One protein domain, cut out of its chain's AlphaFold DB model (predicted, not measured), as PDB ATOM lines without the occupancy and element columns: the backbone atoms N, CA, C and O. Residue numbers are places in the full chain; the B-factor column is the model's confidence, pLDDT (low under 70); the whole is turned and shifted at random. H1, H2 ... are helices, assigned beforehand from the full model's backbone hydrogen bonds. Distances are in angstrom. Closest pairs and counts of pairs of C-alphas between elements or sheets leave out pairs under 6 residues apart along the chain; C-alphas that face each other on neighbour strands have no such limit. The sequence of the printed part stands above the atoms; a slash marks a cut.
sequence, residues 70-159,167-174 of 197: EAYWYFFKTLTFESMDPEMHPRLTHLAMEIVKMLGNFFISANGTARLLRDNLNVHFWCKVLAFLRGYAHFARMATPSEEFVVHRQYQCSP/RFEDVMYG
ATOM      1  N   GLU A  70      -3.680  11.734  -2.651       92.25
ATOM      2  CA  GLU A  70      -3.292  10.698  -1.694       92.25
ATOM      3  C   GLU A  70      -2.039   9.955  -2.158       92.25
ATOM      4  O   GLU A  70      -1.109   9.771  -1.375       92.25
ATOM      5  N   ALA A  71      -1.982   9.566  -3.436       93.31
ATOM      6  CA  ALA A  71      -0.825   8.881  -4.004       93.31
ATOM      7  C   ALA A  71       0.405   9.798  -4.053       93.31
ATOM      8  O   ALA A  71       1.516   9.371  -3.737       93.31
ATOM      9  N   TYR A  72       0.214  11.075  -4.390       94.12
ATOM     10  CA  TYR A  72       1.294  12.056  -4.394       94.12
ATOM     11  C   TYR A  72       1.777  12.398  -2.979       94.12
ATOM     12  O   TYR A  72       2.981  12.490  -2.734       94.12
ATOM     13  N   TRP A  73       0.855  12.507  -2.017       94.00
ATOM     14  CA  TRP A  73       1.202  12.605  -0.602       94.00
ATOM     15  C   TRP A  73       2.006  11.390  -0.145       94.00
ATOM     16  O   TRP A  73       3.049  11.567   0.473       94.00
ATOM     17  N   TYR A  74       1.581  10.169  -0.479       93.25
ATOM     18  CA  TYR A  74       2.313   8.955  -0.123       93.25
ATOM     19  C   TYR A  74       3.732   8.946  -0.709       93.25
ATOM     20  O   TYR A  74       4.692   8.644   0.004       93.25
ATOM     21  N   PHE A  75       3.881   9.344  -1.975       93.19
ATOM     22  CA  PHE A  75       5.183   9.525  -2.619       93.19
ATOM     23  C   PHE A  75       6.068  10.504  -1.834       93.19
ATOM     24  O   PHE A  75       7.177  10.154  -1.428       93.19
ATOM     25  N   PHE A  76       5.564  11.705  -1.548       94.81
ATOM     26  CA  PHE A  76       6.324  12.727  -0.829       94.81
ATOM     27  C   PHE A  76       6.635  12.329   0.620       94.81
ATOM     28  O   PHE A  76       7.754  12.536   1.093       94.81
ATOM     29  N   LYS A  77       5.674  11.710   1.312       92.88
ATOM     30  CA  LYS A  77       5.826  11.162   2.666       92.88
ATOM     31  C   LYS A  77       6.962  10.141   2.700       92.88
ATOM     32  O   LYS A  77       7.829  10.236   3.561       92.88
ATOM     33  N   THR A  78       6.994   9.223   1.735       93.19
ATOM     34  CA  THR A  78       8.045   8.201   1.631       93.19
ATOM     35  C   THR A  78       9.426   8.835   1.468       93.19
ATOM     36  O   THR A  78      10.359   8.447   2.162       93.19
ATOM     37  N   LEU A  79       9.562   9.857   0.616       92.88
ATOM     38  CA  LEU A  79      10.845  10.541   0.404       92.88
ATOM     39  C   LEU A  79      11.306  11.364   1.613       92.88
ATOM     40  O   LEU A  79      12.495  11.407   1.925       92.88
ATOM     41  N   THR A  80      10.370  12.053   2.260       93.25
ATOM     42  CA  THR A  80      10.691  13.018   3.320       93.25
ATOM     43  C   THR A  80      11.005  12.314   4.636       93.25
ATOM     44  O   THR A  80      11.898  12.744   5.360       93.25
ATOM     45  N   PHE A  81      10.283  11.233   4.941       90.44
ATOM     46  CA  PHE A  81      10.408  10.530   6.212       90.44
ATOM     47  C   PHE A  81      11.270   9.263   6.113       90.44
ATOM     48  O   PHE A  81      11.895   8.926   7.104       90.44
ATOM     49  N   GLU A  82      11.392   8.609   4.947       83.88
ATOM     50  CA  GLU A  82      12.144   7.353   4.726       83.88
ATOM     51  C   GLU A  82      11.983   6.307   5.849       83.88
ATOM     52  O   GLU A  82      11.072   5.485   5.790       83.88
ATOM     53  N   SER A  83      12.877   6.320   6.845       75.31
ATOM     54  CA  SER A  83      12.905   5.399   7.994       75.31
ATOM     55  C   SER A  83      12.319   5.986   9.285       75.31
ATOM     56  O   SER A  83      12.112   5.260  10.254       75.31
ATOM     57  N   MET A  84      12.058   7.290   9.312       79.50
ATOM     58  CA  MET A  84      11.463   7.998  10.436       79.50
ATOM     59  C   MET A  84       9.965   7.724  10.494       79.50
ATOM     60  O   MET A  84       9.265   7.891   9.494       79.50
ATOM     61  N   ASP A  85       9.468   7.368  11.676       77.81
ATOM     62  CA  ASP A  85       8.036   7.237  11.907       77.81
ATOM     63  C   ASP A  85       7.371   8.630  11.903       77.81
ATOM     64  O   ASP A  85       7.639   9.451  12.787       77.81
ATOM     65  N   PRO A  86       6.503   8.941  10.925       75.25
ATOM     66  CA  PRO A  86       5.823  10.230  10.860       75.25
ATOM     67  C   PRO A  86       4.893  10.457  12.059       75.25
ATOM     68  O   PRO A  86       4.661  11.605  12.434       75.25
ATOM     69  N   GLU A  87       4.389   9.394  12.693       79.44
ATOM     70  CA  GLU A  87       3.523   9.501  13.874       79.44
ATOM     71  C   GLU A  87       4.265  10.083  15.083       79.44
ATOM     72  O   GLU A  87       3.667  10.787  15.896       79.44
ATOM     73  N   MET A  88       5.589   9.908  15.139       85.25
ATOM     74  CA  MET A  88       6.451  10.493  16.170       85.25
ATOM     75  C   MET A  88       6.695  11.996  15.966       85.25
ATOM     76  O   MET A  88       7.142  12.685  16.885       85.25
ATOM     77  N   HIS A  89       6.375  12.538  14.785       87.56
ATOM     78  CA  HIS A  89       6.628  13.937  14.426       87.56
ATOM     79  C   HIS A  89       5.387  14.638  13.839       87.56
ATOM     80  O   HIS A  89       5.463  15.229  12.755       87.56
ATOM     81  N   PRO A  90       4.252  14.692  14.565       90.19
ATOM     82  CA  PRO A  90       2.961  15.126  14.018       90.19
ATOM     83  C   PRO A  90       2.978  16.558  13.465       90.19
ATOM     84  O   PRO A  90       2.325  16.857  12.464       90.19
ATOM     85  N   ARG A  91       3.768  17.459  14.069       93.50
ATOM     86  CA  ARG A  91       3.959  18.826  13.556       93.50
ATOM     87  C   ARG A  91       4.661  18.851  12.196       93.50
ATOM     88  O   ARG A  91       4.229  19.592  11.316       93.50
ATOM     89  N   LEU A  92       5.718  18.056  12.019       94.31
ATOM     90  CA  LEU A  92       6.441  17.975  10.749       94.31
ATOM     91  C   LEU A  92       5.578  17.297   9.688       94.31
ATOM     92  O   LEU A  92       5.525  17.776   8.563       94.31
ATOM     93  N   THR A  93       4.820  16.259  10.042       94.56
ATOM     94  CA  THR A  93       3.861  15.622   9.127       94.56
ATOM     95  C   THR A  93       2.799  16.604   8.645       94.56
ATOM     96  O   THR A  93       2.518  16.656   7.448       94.56
ATOM     97  N   HIS A  94       2.251  17.435   9.535       94.75
ATOM     98  CA  HIS A  94       1.312  18.484   9.141       94.75
ATOM     99  C   HIS A  94       1.949  19.497   8.175       94.75
ATOM    100  O   HIS A  94       1.355  19.838   7.154       94.75
ATOM    101  N   LEU A  95       3.177  19.947   8.452       96.88
ATOM    102  CA  LEU A  95       3.906  20.837   7.545       96.88
ATOM    103  C   LEU A  95       4.222  20.163   6.202       96.88
ATOM    104  O   LEU A  95       4.056  20.799   5.167       96.88
ATOM    105  N   ALA A  96       4.590  18.880   6.197       95.75
ATOM    106  CA  ALA A  96       4.819  18.094   4.986       95.75
ATOM    107  C   ALA A  96       3.576  18.075   4.086       95.75
ATOM    108  O   ALA A  96       3.682  18.271   2.878       95.75
ATOM    109  N   MET A  97       2.394  17.871   4.681       95.31
ATOM    110  CA  MET A  97       1.118  17.870   3.961       95.31
ATOM    111  C   MET A  97       0.786  19.240   3.364       95.31
ATOM    112  O   MET A  97       0.206  19.319   2.284       95.31
ATOM    113  N   GLU A  98       1.147  20.329   4.033       96.19
ATOM    114  CA  GLU A  98       0.968  21.675   3.482       96.19
ATOM    115  C   GLU A  98       1.982  21.967   2.369       96.19
ATOM    116  O   GLU A  98       1.623  22.521   1.332       96.19
ATOM    117  N   ILE A  99       3.233  21.540   2.542       95.88
ATOM    118  CA  ILE A  99       4.301  21.700   1.550       95.88
ATOM    119  C   ILE A  99       3.975  20.925   0.271       95.88
ATOM    120  O   ILE A  99       4.033  21.499  -0.812       95.88
ATOM    121  N   VAL A 100       3.569  19.655   0.366       94.88
ATOM    122  CA  VAL A 100       3.269  18.839  -0.823       94.88
ATOM    123  C   VAL A 100       2.111  19.417  -1.644       94.88
ATOM    124  O   VAL A 100       2.139  19.353  -2.872       94.88
ATOM    125  N   LYS A 101       1.124  20.051  -0.990       93.25
ATOM    126  CA  LYS A 101       0.043  20.774  -1.678       93.25
ATOM    127  C   LYS A 101       0.587  21.958  -2.472       93.25
ATOM    128  O   LYS A 101       0.159  22.164  -3.603       93.25
ATOM    129  N   MET A 102       1.539  22.705  -1.906       92.75
ATOM    130  CA  MET A 102       2.182  23.824  -2.603       92.75
ATOM    131  C   MET A 102       3.023  23.367  -3.792       92.75
ATOM    132  O   MET A 102       3.086  24.063  -4.801       92.75
ATOM    133  N   LEU A 103       3.668  22.206  -3.678       90.94
ATOM    134  CA  LEU A 103       4.517  21.672  -4.734       90.94
ATOM    135  C   LEU A 103       3.728  21.154  -5.935       90.94
ATOM    136  O   LEU A 103       4.339  21.000  -6.984       90.94
ATOM    137  N   GLY A 104       2.422  20.874  -5.815       85.38
ATOM    138  CA  GLY A 104       1.623  20.260  -6.886       85.38
ATOM    139  C   GLY A 104       2.225  18.935  -7.370       85.38
ATOM    140  O   GLY A 104       3.194  18.465  -6.798       85.38
ATOM    141  N   ASN A 105       1.717  18.325  -8.444       86.06
ATOM    142  CA  ASN A 105       2.229  17.044  -8.979       86.06
ATOM    143  C   ASN A 105       3.633  17.137  -9.657       86.06
ATOM    144  O   ASN A 105       3.953  16.371 -10.566       86.06
ATOM    145  N   PHE A 106       4.492  18.075  -9.242       89.12
ATOM    146  CA  PHE A 106       5.846  18.259  -9.768       89.12
ATOM    147  C   PHE A 106       6.871  17.388  -9.018       89.12
ATOM    148  O   PHE A 106       7.504  17.818  -8.052       89.12
ATOM    149  N   PHE A 107       7.083  16.162  -9.512       87.94
ATOM    150  CA  PHE A 107       7.958  15.152  -8.894       87.94
ATOM    151  C   PHE A 107       9.392  15.618  -8.611       87.94
ATOM    152  O   PHE A 107       9.947  15.274  -7.568       87.94
ATOM    153  N   ILE A 108       9.996  16.398  -9.516       88.19
ATOM    154  CA  ILE A 108      11.367  16.908  -9.343       88.19
ATOM    155  C   ILE A 108      11.433  17.831  -8.121       88.19
ATOM    156  O   ILE A 108      12.279  17.638  -7.246       88.19
ATOM    157  N   SER A 109      10.495  18.776  -8.021       90.06
ATOM    158  CA  SER A 109      10.406  19.720  -6.904       90.06
ATOM    159  C   SER A 109      10.103  19.011  -5.582       90.06
ATOM    160  O   SER A 109      10.723  19.329  -4.567       90.06
ATOM    161  N   ALA A 110       9.212  18.011  -5.593       93.19
ATOM    162  CA  ALA A 110       8.966  17.140  -4.442       93.19
ATOM    163  C   ALA A 110      10.223  16.409  -3.982       93.19
ATOM    164  O   ALA A 110      10.525  16.435  -2.794       93.19
ATOM    165  N   ASN A 111      10.984  15.811  -4.895       93.38
ATOM    166  CA  ASN A 111      12.207  15.105  -4.533       93.38
ATOM    167  C   ASN A 111      13.280  16.045  -3.963       93.38
ATOM    168  O   ASN A 111      13.887  15.724  -2.942       93.38
ATOM    169  N   GLY A 112      13.483  17.216  -4.573       92.38
ATOM    170  CA  GLY A 112      14.415  18.225  -4.057       92.38
ATOM    171  C   GLY A 112      14.016  18.720  -2.666       92.38
ATOM    172  O   GLY A 112      14.824  18.703  -1.739       92.38
ATOM    173  N   THR A 113      12.739  19.070  -2.493       94.44
ATOM    174  CA  THR A 113      12.217  19.576  -1.217       94.44
ATOM    175  C   THR A 113      12.237  18.501  -0.131       94.44
ATOM    176  O   THR A 113      12.636  18.789   0.990       94.44
ATOM    177  N   ALA A 114      11.876  17.255  -0.443       94.75
ATOM    178  CA  ALA A 114      11.917  16.152   0.516       94.75
ATOM    179  C   ALA A 114      13.334  15.927   1.066       94.75
ATOM    180  O   ALA A 114      13.508  15.809   2.277       94.75
ATOM    181  N   ARG A 115      14.352  15.936   0.191       92.88
ATOM    182  CA  ARG A 115      15.763  15.833   0.601       92.88
ATOM    183  C   ARG A 115      16.172  16.997   1.499       92.88
ATOM    184  O   ARG A 115      16.706  16.767   2.576       92.88
ATOM    185  N   LEU A 116      15.845  18.226   1.091       93.00
ATOM    186  CA  LEU A 116      16.144  19.436   1.857       93.00
ATOM    187  C   LEU A 116      15.540  19.400   3.271       93.00
ATOM    188  O   LEU A 116      16.196  19.772   4.238       93.00
ATOM    189  N   LEU A 117      14.283  18.967   3.393       93.81
ATOM    190  CA  LEU A 117      13.574  18.892   4.671       93.81
ATOM    191  C   LEU A 117      14.115  17.785   5.579       93.81
ATOM    192  O   LEU A 117      14.194  17.966   6.793       93.81
ATOM    193  N   ARG A 118      14.490  16.645   4.997       90.69
ATOM    194  CA  ARG A 118      15.034  15.502   5.732       90.69
ATOM    195  C   ARG A 118      16.379  15.813   6.385       90.69
ATOM    196  O   ARG A 118      16.636  15.337   7.486       90.69
ATOM    197  N   ASP A 119      17.191  16.655   5.753       89.94
ATOM    198  CA  ASP A 119      18.488  17.073   6.291       89.94
ATOM    199  C   ASP A 119      18.358  18.033   7.493       89.94
ATOM    200  O   ASP A 119      19.342  18.296   8.186       89.94
ATOM    201  N   ASN A 120      17.155  18.557   7.776       90.12
ATOM    202  CA  ASN A 120      16.916  19.469   8.894       90.12
ATOM    203  C   ASN A 120      15.498  19.340   9.475       90.12
ATOM    204  O   ASN A 120      14.552  19.959   8.991       90.12
ATOM    205  N   LEU A 121      15.362  18.615  10.589       89.38
ATOM    206  CA  LEU A 121      14.080  18.369  11.272       89.38
ATOM    207  C   LEU A 121      13.594  19.529  12.167       89.38
ATOM    208  O   LEU A 121      12.644  19.374  12.939       89.38
ATOM    209  N   ASN A 122      14.220  20.706  12.092       92.38
ATOM    210  CA  ASN A 122      13.773  21.873  12.839       92.38
ATOM    211  C   ASN A 122      12.436  22.403  12.280       92.38
ATOM    212  O   ASN A 122      12.328  22.791  11.118       92.38
ATOM    213  N   VAL A 123      11.414  22.495  13.135       93.69
ATOM    214  CA  VAL A 123      10.067  22.958  12.748       93.69
ATOM    215  C   VAL A 123      10.082  24.357  12.118       93.69
ATOM    216  O   VAL A 123       9.346  24.616  11.169       93.69
ATOM    217  N   HIS A 124      10.922  25.266  12.612       94.56
ATOM    218  CA  HIS A 124      11.020  26.623  12.081       94.56
ATOM    219  C   HIS A 124      11.632  26.644  10.671       94.56
ATOM    220  O   HIS A 124      11.193  27.425   9.826       94.56
ATOM    221  N   PHE A 125      12.578  25.745  10.379       93.94
ATOM    222  CA  PHE A 125      13.102  25.557   9.023       93.94
ATOM    223  C   PHE A 125      11.999  25.111   8.053       93.94
ATOM    224  O   PHE A 125      11.810  25.720   7.000       93.94
ATOM    225  N   TRP A 126      11.188  24.130   8.446       96.44
ATOM    226  CA  TRP A 126      10.060  23.655   7.639       96.44
ATOM    227  C   TRP A 126       9.005  24.747   7.411       96.44
ATOM    228  O   TRP A 126       8.496  24.899   6.299       96.44
ATOM    229  N   CYS A 127       8.716  25.563   8.430       96.50
ATOM    230  CA  CYS A 127       7.852  26.737   8.291       96.50
ATOM    231  C   CYS A 127       8.399  27.747   7.268       96.50
ATOM    232  O   CYS A 127       7.618  28.291   6.488       96.50
ATOM    233  N   LYS A 128       9.719  27.986   7.235       95.38
ATOM    234  CA  LYS A 128      10.356  28.871   6.243       95.38
ATOM    235  C   LYS A 128      10.221  28.331   4.825       95.38
ATOM    236  O   LYS A 128       9.834  29.087   3.940       95.38
ATOM    237  N   VAL A 129      10.469  27.037   4.618       95.19
ATOM    238  CA  VAL A 129      10.276  26.390   3.307       95.19
ATOM    239  C   VAL A 129       8.822  26.527   2.851       95.19
ATOM    240  O   VAL A 129       8.561  26.944   1.724       95.19
ATOM    241  N   LEU A 130       7.857  26.267   3.739       95.75
ATOM    242  CA  LEU A 130       6.439  26.448   3.431       95.75
ATOM    243  C   LEU A 130       6.095  27.908   3.086       95.75
ATOM    244  O   LEU A 130       5.366  28.156   2.124       95.75
ATOM    245  N   ALA A 131       6.609  28.877   3.845       94.81
ATOM    246  CA  ALA A 131       6.395  30.300   3.579       94.81
ATOM    247  C   ALA A 131       6.994  30.725   2.228       94.81
ATOM    248  O   ALA A 131       6.332  31.425   1.462       94.81
ATOM    249  N   PHE A 132       8.197  30.246   1.905       91.81
ATOM    250  CA  PHE A 132       8.852  30.475   0.619       91.81
ATOM    251  C   PHE A 132       8.007  29.950  -0.547       91.81
ATOM    252  O   PHE A 132       7.730  30.690  -1.491       91.81
ATOM    253  N   LEU A 133       7.520  28.708  -0.457       91.50
ATOM    254  CA  LEU A 133       6.676  28.106  -1.493       91.50
ATOM    255  C   LEU A 133       5.342  28.846  -1.665       91.50
ATOM    256  O   LEU A 133       4.886  29.038  -2.792       91.50
ATOM    257  N   ARG A 134       4.727  29.309  -0.568       91.31
ATOM    258  CA  ARG A 134       3.520  30.154  -0.620       91.31
ATOM    259  C   ARG A 134       3.790  31.488  -1.309       91.31
ATOM    260  O   ARG A 134       2.996  31.894  -2.154       91.31
ATOM    261  N   GLY A 135       4.916  32.130  -1.000       88.06
ATOM    262  CA  GLY A 135       5.359  33.345  -1.683       88.06
ATOM    263  C   GLY A 135       5.536  33.115  -3.183       88.06
ATOM    264  O   GLY A 135       4.958  33.844  -3.983       88.06
ATOM    265  N   TYR A 136       6.249  32.056  -3.572       81.38
ATOM    266  CA  TYR A 136       6.448  31.703  -4.980       81.38
ATOM    267  C   TYR A 136       5.125  31.469  -5.719       81.38
ATOM    268  O   TYR A 136       4.912  32.033  -6.789       81.38
ATOM    269  N   ALA A 137       4.205  30.696  -5.138       79.62
ATOM    270  CA  ALA A 137       2.896  30.452  -5.738       79.62
ATOM    271  C   ALA A 137       2.065  31.737  -5.872       79.62
ATOM    272  O   ALA A 137       1.342  31.902  -6.853       79.62
ATOM    273  N   HIS A 138       2.178  32.657  -4.912       76.88
ATOM    274  CA  HIS A 138       1.532  33.962  -4.978       76.88
ATOM    275  C   HIS A 138       2.102  34.825  -6.111       76.88
ATOM    276  O   HIS A 138       1.334  35.345  -6.916       76.88
ATOM    277  N   PHE A 139       3.432  34.906  -6.240       69.12
ATOM    278  CA  PHE A 139       4.085  35.614  -7.348       69.12
ATOM    279  C   PHE A 139       3.748  34.999  -8.712       69.12
ATOM    280  O   PHE A 139       3.419  35.726  -9.647       69.12
ATOM    281  N   ALA A 140       3.776  33.669  -8.826       68.69
ATOM    282  CA  ALA A 140       3.403  32.968 -10.052       68.69
ATOM    283  C   ALA A 140       1.942  33.248 -10.441       68.69
ATOM    284  O   ALA A 140       1.666  33.513 -11.607       68.69
ATOM    285  N   ARG A 141       1.027  33.268  -9.459       64.69
ATOM    286  CA  ARG A 141      -0.380  33.648  -9.661       64.69
ATOM    287  C   ARG A 141      -0.553  35.113 -10.045       64.69
ATOM    288  O   ARG A 141      -1.404  35.401 -10.865       64.69
ATOM    289  N   MET A 142       0.242  36.038  -9.511       59.94
ATOM    290  CA  MET A 142       0.197  37.451  -9.921       59.94
ATOM    291  C   MET A 142       0.658  37.664 -11.367       59.94
ATOM    292  O   MET A 142       0.167  38.564 -12.042       59.94
ATOM    293  N   ALA A 143       1.585  36.836 -11.852       55.03
ATOM    294  CA  ALA A 143       2.058  36.875 -13.233       55.03
ATOM    295  C   ALA A 143       1.044  36.295 -14.247       55.03
ATOM    296  O   ALA A 143       1.231  36.455 -15.452       55.03
ATOM    297  N   THR A 144      -0.033  35.651 -13.779       46.69
ATOM    298  CA  THR A 144      -1.122  35.092 -14.598       46.69
ATOM    299  C   THR A 144      -2.457  35.763 -14.243       46.69
ATOM    300  O   THR A 144      -2.912  35.627 -13.112       46.69
ATOM    301  N   PRO A 145      -3.139  36.479 -15.151       41.66
ATOM    302  CA  PRO A 145      -4.329  37.230 -14.772       41.66
ATOM    303  C   PRO A 145      -5.555  36.309 -14.671       41.66
ATOM    304  O   PRO A 145      -6.145  35.994 -15.699       41.66
ATOM    305  N   SER A 146      -5.960  35.902 -13.461       48.88
ATOM    306  CA  SER A 146      -7.383  35.803 -13.070       48.88
ATOM    307  C   SER A 146      -7.625  35.411 -11.603       48.88
ATOM    308  O   SER A 146      -6.770  34.881 -10.897       48.88
ATOM    309  N   GLU A 147      -8.836  35.778 -11.179       47.44
ATOM    310  CA  GLU A 147      -9.396  35.936  -9.840       47.44
ATOM    311  C   GLU A 147      -9.619  34.619  -9.082       47.44
ATOM    312  O   GLU A 147     -10.466  33.815  -9.458       47.44
ATOM    313  N   GLU A 148      -8.943  34.426  -7.947       37.25
ATOM    314  CA  GLU A 148      -9.434  33.511  -6.911       37.25
ATOM    315  C   GLU A 148      -8.869  33.904  -5.539       37.25
ATOM    316  O   GLU A 148      -7.667  33.811  -5.273       37.25
ATOM    317  N   PHE A 149      -9.742  34.401  -4.662       32.00
ATOM    318  CA  PHE A 149      -9.388  34.805  -3.303       32.00
ATOM    319  C   PHE A 149      -9.310  33.556  -2.418       32.00
ATOM    320  O   PHE A 149     -10.324  32.914  -2.156       32.00
ATOM    321  N   VAL A 150      -8.120  33.216  -1.914       39.00
ATOM    322  CA  VAL A 150      -7.967  32.194  -0.867       39.00
ATOM    323  C   VAL A 150      -7.292  32.825   0.343       39.00
ATOM    324  O   VAL A 150      -6.159  33.297   0.276       39.00
ATOM    325  N   VAL A 151      -8.010  32.833   1.465       31.00
ATOM    326  CA  VAL A 151      -7.538  33.339   2.758       31.00
ATOM    327  C   VAL A 151      -6.370  32.479   3.251       31.00
ATOM    328  O   VAL A 151      -6.543  31.313   3.609       31.00
ATOM    329  N   HIS A 152      -5.171  33.057   3.319       31.83
ATOM    330  CA  HIS A 152      -4.040  32.445   4.010       31.83
ATOM    331  C   HIS A 152      -4.110  32.759   5.507       31.83
ATOM    332  O   HIS A 152      -3.977  33.908   5.924       31.83
ATOM    333  N   ARG A 153      -4.289  31.724   6.338       31.02
ATOM    334  CA  ARG A 153      -4.125  31.843   7.790       31.02
ATOM    335  C   ARG A 153      -2.645  32.108   8.088       31.02
ATOM    336  O   ARG A 153      -1.793  31.241   7.883       31.02
ATOM    337  N   GLN A 154      -2.359  33.325   8.530       30.72
ATOM    338  CA  GLN A 154      -1.025  33.800   8.867       30.72
ATOM    339  C   GLN A 154      -0.585  33.166  10.194       30.72
ATOM    340  O   GLN A 154      -1.194  33.399  11.234       30.72
ATOM    341  N   TYR A 155       0.455  32.332  10.157       34.88
ATOM    342  CA  TYR A 155       1.167  31.895  11.357       34.88
ATOM    343  C   TYR A 155       2.360  32.834  11.548       34.88
ATOM    344  O   TYR A 155       3.280  32.832  10.733       34.88
ATOM    345  N   GLN A 156       2.335  33.653  12.600       32.88
ATOM    346  CA  GLN A 156       3.496  34.439  13.018       32.88
ATOM    347  C   GLN A 156       4.448  33.533  13.811       32.88
ATOM    348  O   GLN A 156       4.068  32.983  14.842       32.88
ATOM    349  N   CYS A 157       5.676  33.354  13.321       37.12
ATOM    350  CA  CYS A 157       6.808  32.925  14.146       37.12
ATOM    351  C   CYS A 157       7.616  34.178  14.499       37.12
ATOM    352  O   CYS A 157       7.937  34.953  13.599       37.12
ATOM    353  N   SER A 158       7.901  34.372  15.789       34.94
ATOM    354  CA  SER A 158       8.639  35.523  16.324       34.94
ATOM    355  C   SER A 158      10.024  35.680  15.670       34.94
ATOM    356  O   SER A 158      10.675  34.659  15.426       34.94
ATOM    357  N   PRO A 159      10.487  36.911  15.373       45.06
ATOM    358  CA  PRO A 159      11.750  37.140  14.686       45.06
ATOM    359  C   PRO A 159      12.828  37.573  15.680       45.06
ATOM    360  O   PRO A 159      12.833  38.722  16.091       45.06
ATOM    361  N   ARG A 167      17.986  30.688  -0.964       58.47
ATOM    362  CA  ARG A 167      17.744  31.120  -2.347       58.47
ATOM    363  C   ARG A 167      16.963  30.048  -3.104       58.47
ATOM    364  O   ARG A 167      17.042  28.858  -2.810       58.47
ATOM    365  N   PHE A 168      16.245  30.465  -4.147       45.66
ATOM    366  CA  PHE A 168      15.538  29.555  -5.059       45.66
ATOM    367  C   PHE A 168      16.462  28.463  -5.629       45.66
ATOM    368  O   PHE A 168      16.069  27.307  -5.744       45.66
ATOM    369  N   GLU A 169      17.718  28.810  -5.916       44.12
ATOM    370  CA  GLU A 169      18.740  27.865  -6.375       44.12
ATOM    371  C   GLU A 169      19.066  26.778  -5.341       44.12
ATOM    372  O   GLU A 169      19.273  25.630  -5.731       44.12
ATOM    373  N   ASP A 170      19.047  27.101  -4.044       56.09
ATOM    374  CA  ASP A 170      19.333  26.144  -2.966       56.09
ATOM    375  C   ASP A 170      18.239  25.071  -2.872       56.09
ATOM    376  O   ASP A 170      18.514  23.908  -2.578       56.09
ATOM    377  N   VAL A 171      16.994  25.455  -3.176       50.56
ATOM    378  CA  VAL A 171      15.835  24.552  -3.232       50.56
ATOM    379  C   VAL A 171      15.856  23.705  -4.506       50.56
ATOM    380  O   VAL A 171      15.541  22.516  -4.461       50.56
ATOM    381  N   MET A 172      16.233  24.299  -5.642       42.94
ATOM    382  CA  MET A 172      16.170  23.636  -6.950       42.94
ATOM    383  C   MET A 172      17.349  22.700  -7.225       42.94
ATOM    384  O   MET A 172      17.163  21.672  -7.877       42.94
ATOM    385  N   TYR A 173      18.544  23.030  -6.737       45.34
ATOM    386  CA  TYR A 173      19.768  22.266  -7.010       45.34
ATOM    387  C   TYR A 173      20.355  21.580  -5.768       45.34
ATOM    388  O   TYR A 173      21.319  20.824  -5.893       45.34
ATOM    389  N   GLY A 174      19.746  21.780  -4.593       42.50
ATOM    390  CA  GLY A 174      20.251  21.302  -3.309       42.50
ATOM    391  C   GLY A 174      21.397  22.173  -2.788       42.50
ATOM    392  O   GLY A 174      22.211  22.684  -3.558       42.50
TER     393      GLY A 174
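This is residues 70 to 159 and 167 to 174 of the 197 residues of an uncharacterized protein of Digitaria exilis (UniProt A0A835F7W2). Three helices, H2, H3 and H4, make a loose up-and-down bundle with their centres in a triangle, and H1 packs slantwise on H2 and H3. The long helix H4 runs out of this body, where residues 138 to 151 stick out, and short H5 packs crosswise on H3. The printed part has 98 residues with five named helices, H1 to H5 in order along the chain, and no named strand; the class is all helix. The whole is compact, with a radius of gyration of the C-alphas of 13.8 A and spans of 43 by 32 by 27 A.

H4, residues 123 to 142, is the longest helix at 28.7 A, from C-alpha 123 at (10.067, 22.958, 12.748) to C-alpha 142 at (0.197, 37.451, -9.921). H2, residues 90 to 103, is 19.9 A long. H3, residues 107 to 118, measures 16.3 A. H1, residues 70 to 81, measures 15.8 A and begins at C-alpha 70, (-3.292, 10.698, -1.694). H5, residues 168 to 173, is 8.7 A long.

H4 touches H2 at a shallow tilt of 21 degrees, the same way, closest at the C-alphas of Leu 130 and Ile 99, 5.5 A. H3 and H4 are close but not clearly touching; their closest C-alphas, of Leu 117 and Trp 126, are 6.6 A apart. H2 and H3 only just touch, with 3 pairs of C-alphas within 8 A, and only at the corner by their link; Leu 103 and Ala 110 have the closest C-alphas, 6.4 A. H2, H3 and H4 form a bundle, up and down, each running against the one before it. H1 touches H3 with residues 76 to 81 alone, the same way at 37 degrees, only just a steep tilt; the C-alphas of Thr 80 and Ala 114 come closest, 4.4 A. H1 touches residues 96 to 100 of H2 alone, opposite ways at a steep tilt of 58 degrees, with the C-alphas of Trp 73 and Val 100 closest at 6.6 A. H5 touches H3, about perpendicular at 80 degrees, closest at the C-alphas of Met 172 and Gly 112, 6.4 A. H4 and H5 are near each other; H1 and H4 are apart. In H1, H2, H3, H4 and H5, every O i to N i+4 pair is within hydrogen-bond range.

Without residues 138 to 151, which stand free, the body spans 32 by 28 by 23 A. Residues 143 to 159 hold no named element. Residues 160 to 166 are not printed, and C-alphas 159 and 167 are 19.0 A apart across the cut. The links H2 to H3 and H3 to H4 are tight. Residues 139 to 159 and 167 to 174 have pLDDT under 70.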